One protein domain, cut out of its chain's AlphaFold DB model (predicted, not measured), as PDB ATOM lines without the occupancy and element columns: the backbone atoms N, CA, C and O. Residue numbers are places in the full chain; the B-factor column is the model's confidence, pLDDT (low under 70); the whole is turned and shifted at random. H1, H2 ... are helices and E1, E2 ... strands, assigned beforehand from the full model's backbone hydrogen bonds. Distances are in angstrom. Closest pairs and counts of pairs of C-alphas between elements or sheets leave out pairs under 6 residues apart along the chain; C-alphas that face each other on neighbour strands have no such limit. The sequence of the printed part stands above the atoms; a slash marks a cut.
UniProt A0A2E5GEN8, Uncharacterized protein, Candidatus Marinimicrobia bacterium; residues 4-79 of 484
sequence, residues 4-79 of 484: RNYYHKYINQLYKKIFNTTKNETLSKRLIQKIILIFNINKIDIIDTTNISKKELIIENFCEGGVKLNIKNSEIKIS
ATOM      1  N   ARG A   4      46.911 -13.976  23.232       52.41
ATOM      2  CA  ARG A   4      47.977 -14.341  24.168       52.41
ATOM      3  C   ARG A   4      47.801 -13.730  25.565       52.41
ATOM      4  O   ARG A   4      47.968 -14.418  26.568       52.41
ATOM      5  N   ASN A   5      47.441 -12.447  25.652       56.28
ATOM      6  CA  ASN A   5      47.187 -11.787  26.939       56.28
ATOM      7  C   ASN A   5      45.906 -12.315  27.612       56.28
ATOM      8  O   ASN A   5      45.818 -12.297  28.841       56.28
ATOM      9  N   TYR A   6      44.952 -12.822  26.823       62.81
ATOM     10  CA  TYR A   6      43.727 -13.463  27.303       62.81
ATOM     11  C   TYR A   6      44.041 -14.751  28.083       62.81
ATOM     12  O   TYR A   6      43.786 -14.810  29.285       62.81
ATOM     13  N   TYR A   7      44.705 -15.735  27.466       65.81
ATOM     14  CA  TYR A   7      45.028 -17.013  28.120       65.81
ATOM     15  C   TYR A   7      45.939 -16.863  29.343       65.81
ATOM     16  O   TYR A   7      45.745 -17.543  30.353       65.81
ATOM     17  N   HIS A   8      46.902 -15.936  29.307       67.25
ATOM     18  CA  HIS A   8      47.778 -15.682  30.454       67.25
ATOM     19  C   HIS A   8      47.013 -15.213  31.700       67.25
ATOM     20  O   HIS A   8      47.344 -15.644  32.808       67.25
ATOM     21  N   LYS A   9      45.984 -14.367  31.543       71.00
ATOM     22  CA  LYS A   9      45.143 -13.912  32.661       71.00
ATOM     23  C   LYS A   9      44.437 -15.093  33.332       71.00
ATOM     24  O   LYS A   9      44.507 -15.224  34.554       71.00
ATOM     25  N   TYR A  10      43.840 -15.983  32.545       74.75
ATOM     26  CA  TYR A  10      43.110 -17.141  33.063       74.75
ATOM     27  C   TYR A  10      44.015 -18.234  33.625       74.75
ATOM     28  O   TYR A  10      43.728 -18.777  34.684       74.75
ATOM     29  N   ILE A  11      45.160 -18.517  32.998       76.38
ATOM     30  CA  ILE A  11      46.146 -19.451  33.564       76.38
ATOM     31  C   ILE A  11      46.642 -18.944  34.927       76.38
ATOM     32  O   ILE A  11      46.794 -19.733  35.859       76.38
ATOM     33  N   ASN A  12      46.847 -17.631  35.074       76.31
ATOM     34  CA  ASN A  12      47.185 -17.023  36.363       76.31
ATOM     35  C   ASN A  12      46.056 -17.166  37.393       76.31
ATOM     36  O   ASN A  12      46.327 -17.439  38.561       76.31
ATOM     37  N   GLN A  13      44.799 -16.990  36.990       80.94
ATOM     38  CA  GLN A  13      43.646 -17.186  37.875       80.94
ATOM     39  C   GLN A  13      43.490 -18.654  38.292       80.94
ATOM     40  O   GLN A  13      43.330 -18.934  39.479       80.94
ATOM     41  N   LEU A  14      43.640 -19.593  37.355       82.88
ATOM     42  CA  LEU A  14      43.666 -21.029  37.624       82.88
ATOM     43  C   LEU A  14      44.796 -21.392  38.589       82.88
ATOM     44  O   LEU A  14      44.574 -22.114  39.557       82.88
ATOM     45  N   TYR A  15      45.992 -20.839  38.378       84.50
ATOM     46  CA  TYR A  15      47.109 -21.001  39.305       84.50
ATOM     47  C   TYR A  15      46.759 -20.503  40.709       84.50
ATOM     48  O   TYR A  15      46.970 -21.236  41.673       84.50
ATOM     49  N   LYS A  16      46.190 -19.297  40.834       84.81
ATOM     50  CA  LYS A  16      45.755 -18.741  42.125       84.81
ATOM     51  C   LYS A  16      44.710 -19.632  42.801       84.81
ATOM     52  O   LYS A  16      44.839 -19.892  43.994       84.81
ATOM     53  N   LYS A  17      43.734 -20.164  42.055       85.88
ATOM     54  CA  LYS A  17      42.742 -21.122  42.576       85.88
ATOM     55  C   LYS A  17      43.411 -22.389  43.114       85.88
ATOM     56  O   LYS A  17      43.227 -22.722  44.280       85.88
ATOM     57  N   ILE A  18      44.257 -23.046  42.313       84.69
ATOM     58  CA  ILE A  18      44.991 -24.248  42.750       84.69
ATOM     59  C   ILE A  18      45.885 -23.937  43.960       84.69
ATOM     60  O   ILE A  18      45.987 -24.740  44.890       84.69
ATOM     61  N   PHE A  19      46.520 -22.767  43.985       85.31
ATOM     62  CA  PHE A  19      47.335 -22.336  45.115       85.31
ATOM     63  C   PHE A  19      46.515 -22.149  46.385       85.31
ATOM     64  O   PHE A  19      46.916 -22.649  47.435       85.31
ATOM     65  N   ASN A  20      45.338 -21.534  46.298       86.12
ATOM     66  CA  ASN A  20      44.451 -21.374  47.444       86.12
ATOM     67  C   ASN A  20      44.013 -22.724  48.026       86.12
ATOM     68  O   ASN A  20      43.956 -22.859  49.246       86.12
ATOM     69  N   THR A  21      43.795 -23.738  47.181       83.62
ATOM     70  CA  THR A  21      43.408 -25.094  47.610       83.62
ATOM     71  C   THR A  21      44.570 -25.919  48.167       83.62
ATOM     72  O   THR A  21      44.394 -26.741  49.068       83.62
ATOM     73  N   THR A  22      45.768 -25.774  47.597       82.25
ATOM     74  CA  THR A  22      46.924 -26.599  47.988       82.25
ATOM     75  C   THR A  22      47.795 -25.959  49.058       82.25
ATOM     76  O   THR A  22      48.566 -26.674  49.696       82.25
ATOM     77  N   LYS A  23      47.739 -24.628  49.199       86.56
ATOM     78  CA  LYS A  23      48.651 -23.805  50.010       86.56
ATOM     79  C   LYS A  23      50.137 -24.111  49.753       86.56
ATOM     80  O   LYS A  23      50.995 -23.872  50.595       86.56
ATOM     81  N   ASN A  24      50.465 -24.645  48.571       80.94
ATOM     82  CA  ASN A  24      51.818 -25.048  48.202       80.94
ATOM     83  C   ASN A  24      52.163 -24.529  46.806       80.94
ATOM     84  O   ASN A  24      51.683 -25.026  45.785       80.94
ATOM     85  N   GLU A  25      53.045 -23.533  46.769       78.25
ATOM     86  CA  GLU A  25      53.419 -22.817  45.551       78.25
ATOM     87  C   GLU A  25      54.064 -23.743  44.509       78.25
ATOM     88  O   GLU A  25      53.758 -23.667  43.318       78.25
ATOM     89  N   THR A  26      54.937 -24.650  44.960       75.75
ATOM     90  CA  THR A  26      55.687 -25.563  44.080       75.75
ATOM     91  C   THR A  26      54.759 -26.607  43.470       75.75
ATOM     92  O   THR A  26      54.814 -26.859  42.265       75.75
ATOM     93  N   LEU A  27      53.872 -27.169  44.293       78.94
ATOM     94  CA  LEU A  27      52.857 -28.122  43.857       78.94
ATOM     95  C   LEU A  27      51.897 -27.485  42.848       78.94
ATOM     96  O   LEU A  27      51.642 -28.057  41.791       78.94
ATOM     97  N   SER A  28      51.437 -26.266  43.136       81.62
ATOM     98  CA  SER A  28      50.527 -25.510  42.270       81.62
ATOM     99  C   SER A  28      51.142 -25.212  40.912       81.62
ATOM    100  O   SER A  28      50.533 -25.481  39.879       81.62
ATOM    101  N   LYS A  29      52.388 -24.720  40.903       78.12
ATOM    102  CA  LYS A  29      53.142 -24.446  39.674       78.12
ATOM    103  C   LYS A  29      53.240 -25.691  38.798       78.12
ATOM    104  O   LYS A  29      53.022 -25.626  37.592       78.12
ATOM    105  N   ARG A  30      53.510 -26.846  39.406       79.81
ATOM    106  CA  ARG A  30      53.599 -28.102  38.663       79.81
ATOM    107  C   ARG A  30      52.258 -28.602  38.158       79.81
ATOM    108  O   ARG A  30      52.201 -29.074  37.027       79.81
ATOM    109  N   LEU A  31      51.211 -28.543  38.974       82.69
ATOM    110  CA  LEU A  31      49.877 -28.953  38.546       82.69
ATOM    111  C   LEU A  31      49.481 -28.171  37.297       82.69
ATOM    112  O   LEU A  31      49.151 -28.791  36.290       82.69
ATOM    113  N   ILE A  32      49.648 -26.844  37.307       82.69
ATOM    114  CA  ILE A  32      49.391 -26.008  36.126       82.69
ATOM    115  C   ILE A  32      50.262 -26.425  34.940       82.69
ATOM    116  O   ILE A  32      49.759 -26.555  33.825       82.69
ATOM    117  N   GLN A  33      51.547 -26.700  35.163       78.44
ATOM    118  CA  GLN A  33      52.414 -27.206  34.104       78.44
ATOM    119  C   GLN A  33      51.881 -28.520  33.500       78.44
ATOM    120  O   GLN A  33      51.838 -28.641  32.280       78.44
ATOM    121  N   LYS A  34      51.457 -29.494  34.317       81.75
ATOM    122  CA  LYS A  34      50.887 -30.765  33.832       81.75
ATOM    123  C   LYS A  34      49.589 -30.551  33.070       81.75
ATOM    124  O   LYS A  34      49.437 -31.135  32.005       81.75
ATOM    125  N   ILE A  35      48.701 -29.706  33.586       81.81
ATOM    126  CA  ILE A  35      47.423 -29.373  32.946       81.81
ATOM    127  C   ILE A  35      47.672 -28.863  31.535       81.81
ATOM    128  O   ILE A  35      47.146 -29.400  30.568       81.81
ATOM    129  N   ILE A  36      48.545 -27.877  31.394       76.56
ATOM    130  CA  ILE A  36      48.783 -27.302  30.080       76.56
ATOM    131  C   ILE A  36      49.539 -28.267  29.155       76.56
ATOM    132  O   ILE A  36      49.346 -28.220  27.945       76.56
ATOM    133  N   LEU A  37      50.384 -29.151  29.687       75.38
ATOM    134  CA  LEU A  37      51.023 -30.186  28.872       75.38
ATOM    135  C   LEU A  37      50.039 -31.220  28.349       75.38
ATOM    136  O   LEU A  37      50.207 -31.662  27.217       75.38
ATOM    137  N   ILE A  38      49.051 -31.595  29.162       79.50
ATOM    138  CA  ILE A  38      47.958 -32.468  28.737       79.50
ATOM    139  C   ILE A  38      47.250 -31.778  27.573       79.50
ATOM    140  O   ILE A  38      47.375 -32.231  26.447       79.50
ATOM    141  N   PHE A  39      46.697 -30.589  27.806       77.06
ATOM    142  CA  PHE A  39      45.890 -29.878  26.812       77.06
ATOM    143  C   PHE A  39      46.687 -29.164  25.705       77.06
ATOM    144  O   PHE A  39      46.102 -28.474  24.877       77.06
ATOM    145  N   ASN A  40      48.020 -29.275  25.702       69.75
ATOM    146  CA  ASN A  40      48.941 -28.609  24.771       69.75
ATOM    147  C   ASN A  40      48.608 -27.125  24.473       69.75
ATOM    148  O   ASN A  40      48.798 -26.669  23.344       69.75
ATOM    149  N   ILE A  41      48.142 -26.350  25.465       66.38
ATOM    150  CA  ILE A  41      47.639 -24.968  25.253       66.38
ATOM    151  C   ILE A  41      48.702 -24.074  24.594       66.38
ATOM    152  O   ILE A  41      48.398 -23.221  23.770       66.38
ATOM    153  N   ASN A  42      49.978 -24.344  24.868       56.34
ATOM    154  CA  ASN A  42      51.104 -23.636  24.263       56.34
ATOM    155  C   ASN A  42      51.202 -23.751  22.728       56.34
ATOM    156  O   ASN A  42      51.836 -22.901  22.111       56.34
ATOM    157  N   LYS A  43      50.634 -24.791  22.105       52.69
ATOM    158  CA  LYS A  43      50.584 -24.932  20.640       52.69
ATOM    159  C   LYS A  43      49.418 -24.159  20.032       52.69
ATOM    160  O   LYS A  43      49.522 -23.717  18.895       52.69
ATOM    161  N   ILE A  44      48.347 -23.985  20.801       53.09
ATOM    162  CA  ILE A  44      47.134 -23.262  20.408       53.09
ATOM    163  C   ILE A  44      47.439 -21.765  20.290       53.09
ATOM    164  O   ILE A  44      47.035 -21.127  19.325       53.09
ATOM    165  N   ASP A  45      48.273 -21.242  21.194       49.69
ATOM    166  CA  ASP A  45      48.771 -19.857  21.174       49.69
ATOM    167  C   ASP A  45      49.610 -19.492  19.927       49.69
ATOM    168  O   ASP A  45      49.841 -18.310  19.671       49.69
ATOM    169  N   ILE A  46      50.120 -20.482  19.182       44.78
ATOM    170  CA  ILE A  46      51.039 -20.292  18.040       44.78
ATOM    171  C   ILE A  46      50.287 -20.321  16.693       44.78
ATOM    172  O   ILE A  46      50.880 -20.048  15.651       44.78
ATOM    173  N   ILE A  47      48.982 -20.612  16.686       47.22
ATOM    174  CA  ILE A  47      48.177 -20.620  15.460       47.22
ATOM    175  C   ILE A  47      47.878 -19.169  15.057       47.22
ATOM    176  O   ILE A  47      47.005 -18.508  15.620       47.22
ATOM    177  N   ASP A  48      48.647 -18.665  14.093       43.94
ATOM    178  CA  ASP A  48      48.470 -17.337  13.508       43.94
ATOM    179  C   ASP A  48      47.219 -17.324  12.613       43.94
ATOM    180  O   ASP A  48      47.103 -18.093  11.659       43.94
ATOM    181  N   THR A  49      46.249 -16.482  12.963       48.66
ATOM    182  CA  THR A  49      44.927 -16.370  12.325       48.66
ATOM    183  C   THR A  49      44.882 -15.101  11.490       48.66
ATOM    184  O   THR A  49      44.125 -14.172  11.766       48.66
ATOM    185  N   THR A  50      45.711 -15.031  10.454       48.22
ATOM    186  CA  THR A  50      45.755 -13.838   9.603       48.22
ATOM    187  C   THR A  50      44.476 -13.607   8.796       48.22
ATOM    188  O   THR A  50      44.372 -12.537   8.217       48.22
ATOM    189  N   ASN A  51      43.487 -14.518   8.796       47.88
ATOM    190  CA  ASN A  51      42.190 -14.276   8.140       47.88
ATOM    191  C   ASN A  51      40.983 -15.071   8.678       47.88
ATOM    192  O   ASN A  51      39.982 -15.211   7.985       47.88
ATOM    193  N   ILE A  52      41.029 -15.580   9.911       44.94
ATOM    194  CA  ILE A  52      39.833 -16.161  10.547       44.94
ATOM    195  C   ILE A  52      39.441 -15.220  11.671       44.94
ATOM    196  O   ILE A  52      40.308 -14.791  12.438       44.94
ATOM    197  N   SER A  53      38.162 -14.845  11.731       44.88
ATOM    198  CA  SER A  53      37.668 -13.884  12.710       44.88
ATOM    199  C   SER A  53      38.181 -14.279  14.106       44.88
ATOM    200  O   SER A  53      38.009 -15.403  14.579       44.88
ATOM    201  N   LYS A  54      38.902 -13.363  14.769       44.06
ATOM    202  CA  LYS A  54      39.604 -13.621  16.045       44.06
ATOM    203  C   LYS A  54      38.689 -14.126  17.175       44.06
ATOM    204  O   LYS A  54      39.195 -14.500  18.231       44.06
ATOM    205  N   LYS A  55      37.366 -14.095  16.980       44.59
ATOM    206  CA  LYS A  55      36.349 -14.556  17.928       44.59
ATOM    207  C   LYS A  55      36.001 -16.042  17.778       44.59
ATOM    208  O   LYS A  55      35.635 -16.649  18.775       44.59
ATOM    209  N   GLU A  56      36.155 -16.646  16.600       43.94
ATOM    210  CA  GLU A  56      35.591 -17.980  16.323       43.94
ATOM    211  C   GLU A  56      36.503 -19.165  16.691       43.94
ATOM    212  O   GLU A  56      36.033 -20.297  16.748       43.94
ATOM    213  N   LEU A  57      37.791 -18.943  16.991       48.31
ATOM    214  CA  LEU A  57      38.753 -20.036  17.250       48.31
ATOM    215  C   LEU A  57      39.321 -20.106  18.679       48.31
ATOM    216  O   LEU A  57      40.241 -20.883  18.939       48.31
ATOM    217  N   ILE A  58      38.779 -19.349  19.636       56.94
ATOM    218  CA  ILE A  58      39.147 -19.501  21.052       56.94
ATOM    219  C   ILE A  58      38.257 -20.590  21.650       56.94
ATOM    220  O   ILE A  58      37.183 -20.325  22.182       56.94
ATOM    221  N   ILE A  59      38.706 -21.841  21.552       60.72
ATOM    222  CA  ILE A  59      38.090 -22.940  22.296       60.72
ATOM    223  C   ILE A  59      38.339 -22.670  23.786       60.72
ATOM    224  O   ILE A  59      39.449 -22.837  24.280       60.72
ATOM    225  N   GLU A  60      37.323 -22.213  24.515       71.81
ATOM    226  CA  GLU A  60      37.452 -21.911  25.951       71.81
ATOM    227  C   GLU A  60      37.439 -23.177  26.825       71.81
ATOM    228  O   GLU A  60      37.872 -23.145  27.982       71.81
ATOM    229  N   ASN A  61      36.971 -24.294  26.259       79.19
ATOM    230  CA  ASN A  61      36.774 -25.572  26.931       79.19
ATOM    231  C   ASN A  61      37.573 -26.690  26.253       79.19
ATOM    232  O   ASN A  61      37.273 -27.088  25.130       79.19
ATOM    233  N   PHE A  62      38.541 -27.251  26.968       79.50
ATOM    234  CA  PHE A  62      39.354 -28.372  26.507       79.50
ATOM    235  C   PHE A  62      38.899 -29.667  27.166       79.50
ATOM    236  O   PHE A  62      38.589 -29.684  28.357       79.50
ATOM    237  N   CYS A  63      38.883 -30.762  26.409       82.69
ATOM    238  CA  CYS A  63      38.564 -32.089  26.920       82.69
ATOM    239  C   CYS A  63      39.593 -33.091  26.404       82.69
ATOM    240  O   CYS A  63      39.750 -33.249  25.195       82.69
ATOM    241  N   GLU A  64      40.295 -33.766  27.311       82.12
ATOM    242  CA  GLU A  64      41.311 -34.749  26.953       82.12
ATOM    243  C   GLU A  64      41.397 -35.838  28.018       82.12
ATOM    244  O   GLU A  64      41.558 -35.565  29.208       82.12
ATOM    245  N   GLY A  65      41.265 -37.099  27.596       78.44
ATOM    246  CA  GLY A  65      41.459 -38.256  28.472       78.44
ATOM    247  C   GLY A  65      40.570 -38.282  29.724       78.44
ATOM    248  O   GLY A  65      41.005 -38.796  30.749       78.44
ATOM    249  N   GLY A  66      39.358 -37.715  29.663       84.75
ATOM    250  CA  GLY A  66      38.443 -37.614  30.811       84.75
ATOM    251  C   GLY A  66      38.703 -36.424  31.745       84.75
ATOM    252  O   GLY A  66      38.052 -36.312  32.781       84.75
ATOM    253  N   VAL A  67      39.621 -35.519  31.391       88.12
ATOM    254  CA  VAL A  67      39.821 -34.230  32.070       88.12
ATOM    255  C   VAL A  67      39.208 -33.129  31.214       88.12
ATOM    256  O   VAL A  67      39.504 -33.028  30.025       88.12
ATOM    257  N   LYS A  68      38.377 -32.286  31.822       88.62
ATOM    258  CA  LYS A  68      37.829 -31.068  31.227       88.62
ATOM    259  C   LYS A  68      38.486 -29.851  31.867       88.62
ATOM    260  O   LYS A  68      38.562 -29.768  33.091       88.62
ATOM    261  N   LEU A  69      38.940 -28.913  31.048       85.69
ATOM    262  CA  LEU A  69      39.496 -27.634  31.471       85.69
ATOM    263  C   LEU A  69      38.672 -26.510  30.853       85.69
ATOM    264  O   LEU A  69      38.674 -26.348  29.636       85.69
ATOM    265  N   ASN A  70      38.018 -25.719  31.696       85.56
ATOM    266  CA  ASN A  70      37.404 -24.463  31.290       85.56
ATOM    267  C   ASN A  70      38.369 -23.333  31.652       85.56
ATOM    268  O   ASN A  70      38.594 -23.038  32.831       85.56
ATOM    269  N   ILE A  71      38.970 -22.724  30.632       76.62
ATOM    270  CA  ILE A  71      39.951 -21.658  30.823       76.62
ATOM    271  C   ILE A  71      39.270 -20.403  31.371       76.62
ATOM    272  O   ILE A  71      39.764 -19.837  32.344       76.62
ATOM    273  N   LYS A  72      38.119 -20.005  30.821       78.00
ATOM    274  CA  LYS A  72      37.391 -18.794  31.230       78.00
ATOM    275  C   LYS A  72      37.014 -18.823  32.711       78.00
ATOM    276  O   LYS A  72      37.285 -17.878  33.448       78.00
ATOM    277  N   ASN A  73      36.482 -19.949  33.173       81.88
ATOM    278  CA  ASN A  73      36.068 -20.116  34.566       81.88
ATOM    279  C   ASN A  73      37.233 -20.537  35.471       81.88
ATOM    280  O   ASN A  73      37.088 -20.576  36.695       81.88
ATOM    281  N   SER A  74      38.410 -20.821  34.902       81.56
ATOM    282  CA  SER A  74      39.556 -21.366  35.631       81.56
ATOM    283  C   SER A  74      39.170 -22.624  36.422       81.56
ATOM    284  O   SER A  74      39.442 -22.726  37.620       81.56
ATOM    285  N   GLU A  75      38.494 -23.565  35.762       84.25
ATOM    286  CA  GLU A  75      37.977 -24.797  36.367       84.25
ATOM    287  C   GLU A  75      38.560 -26.041  35.706       84.25
ATOM    288  O   GLU A  75      38.705 -26.110  34.486       84.25
ATOM    289  N   ILE A  76      38.840 -27.054  36.525       88.12
ATOM    290  CA  ILE A  76      39.259 -28.380  36.074       88.12
ATOM    291  C   ILE A  76      38.284 -29.389  36.650       88.12
ATOM    292  O   ILE A  76      38.109 -29.453  37.867       88.12
ATOM    293  N   LYS A  77      37.680 -30.193  35.781       89.44
ATOM    294  CA  LYS A  77      36.786 -31.285  36.162       89.44
ATOM    295  C   LYS A  77      37.370 -32.595  35.656       89.44
ATOM    296  O   LYS A  77      37.802 -32.684  34.511       89.44
ATOM    297  N   ILE A  78      37.400 -33.607  36.510       90.31
ATOM    298  CA  ILE A  78      37.830 -34.961  36.154       90.31
ATOM    299  C   ILE A  78      36.574 -35.826  36.183       90.31
ATOM    300  O   ILE A  78      35.887 -35.859  37.201       90.31
ATOM    301  N   SER A  79      36.242 -36.479  35.070       91.75
ATOM    302  CA  SER A  79      35.124 -37.426  35.040       91.75
ATOM    303  C   SER A  79      35.474 -38.700  35.809       91.75
ATOM    304  O   SER A  79      36.652 -39.014  35.976       91.75
TER     305      SER A  79
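Overview. This is residues 4 to 79 of the 484 residues of an uncharacterized protein of Candidatus Marinimicrobia bacterium (UniProt A0A2E5GEN8). Two helices, H1 and H2, form a V closed by a tight link, with a small three-strand sheet, E1 E2 E3, set at one side of the V and grazed by both. A short helix, H3, follows H2, and a long loop then leads back to the sheet; its residues 50 to 56 stick out at one end of the elongated outline. The printed part has 76 residues, with three named helices and then three named strands along the chain, H1 H2 H3 E1 E2 E3, and its class is mixed, helices and strands. The sheet has the order E1 E2 E3, antiparallel throughout. The whole is compact, with a radius of gyration of the C-alphas of 13.1 A and spans of 43 by 26 by 19 A.

Arrangement. Start with H1, residues 4 to 22, and H2, residues 25 to 38: they touch, closest at the C-alphas of Phe 19 and Ser 28, 5.3 A apart. They run opposite ways at a steep tilt of 50 degrees. H3, residues 41 to 44, is close to H2 but not clearly touching, with the C-alphas of Ile 36 and Asn 42 closest at 7.3 A. H3 is apart from H1. Go on to E1, residues 61 to 64, E2, residues 67 to 70, and E3, residues 75 to 78: they form a meander, each strand the antiparallel neighbour of the one before. In the hairpin E1 and E2, look for N 62 and O 69, 2.8 A apart and within hydrogen-bond range. In the hairpin E2 and E3, N 68 and O 77 are within hydrogen-bond range at 2.8 A. H1 is on the sheet but only grazes it, with residues 10 to 18; the closest C-alphas of H1 and E3 are those of Leu 14 and Glu 75, 6.9 A apart. H2 is on the sheet and only grazes it too, with residues 35 to 38. H3 is not on the sheet. Every O i to N i+4 pair of H1 and H2 is within hydrogen-bond range, while H3 is too short for such a pair.

Along the chain. Find C-alpha 4 at (47.977, -14.341, 24.168); from there H1 runs 26.8 A to C-alpha 22. H2 begins at C-alpha 25, at (53.419, -22.817, 45.551), and spans 20.1 A. H3 measures 5.2 A, E1 10.2 A, E2 10.1 A and E3 10.2 A. E3 ends at C-alpha 78, at (37.830, -34.961, 36.154).

Size, cuts and confidence. The two C-alphas farthest apart are those of Lys 23 and Asn 51, at 43.4 A. The printed part has no cut. The link from H3 to E1 is long, with 16 residues. The mean pLDDT of the printed part is 72.2, and it is under 70 at residues 4 to 8 and 40 to 59.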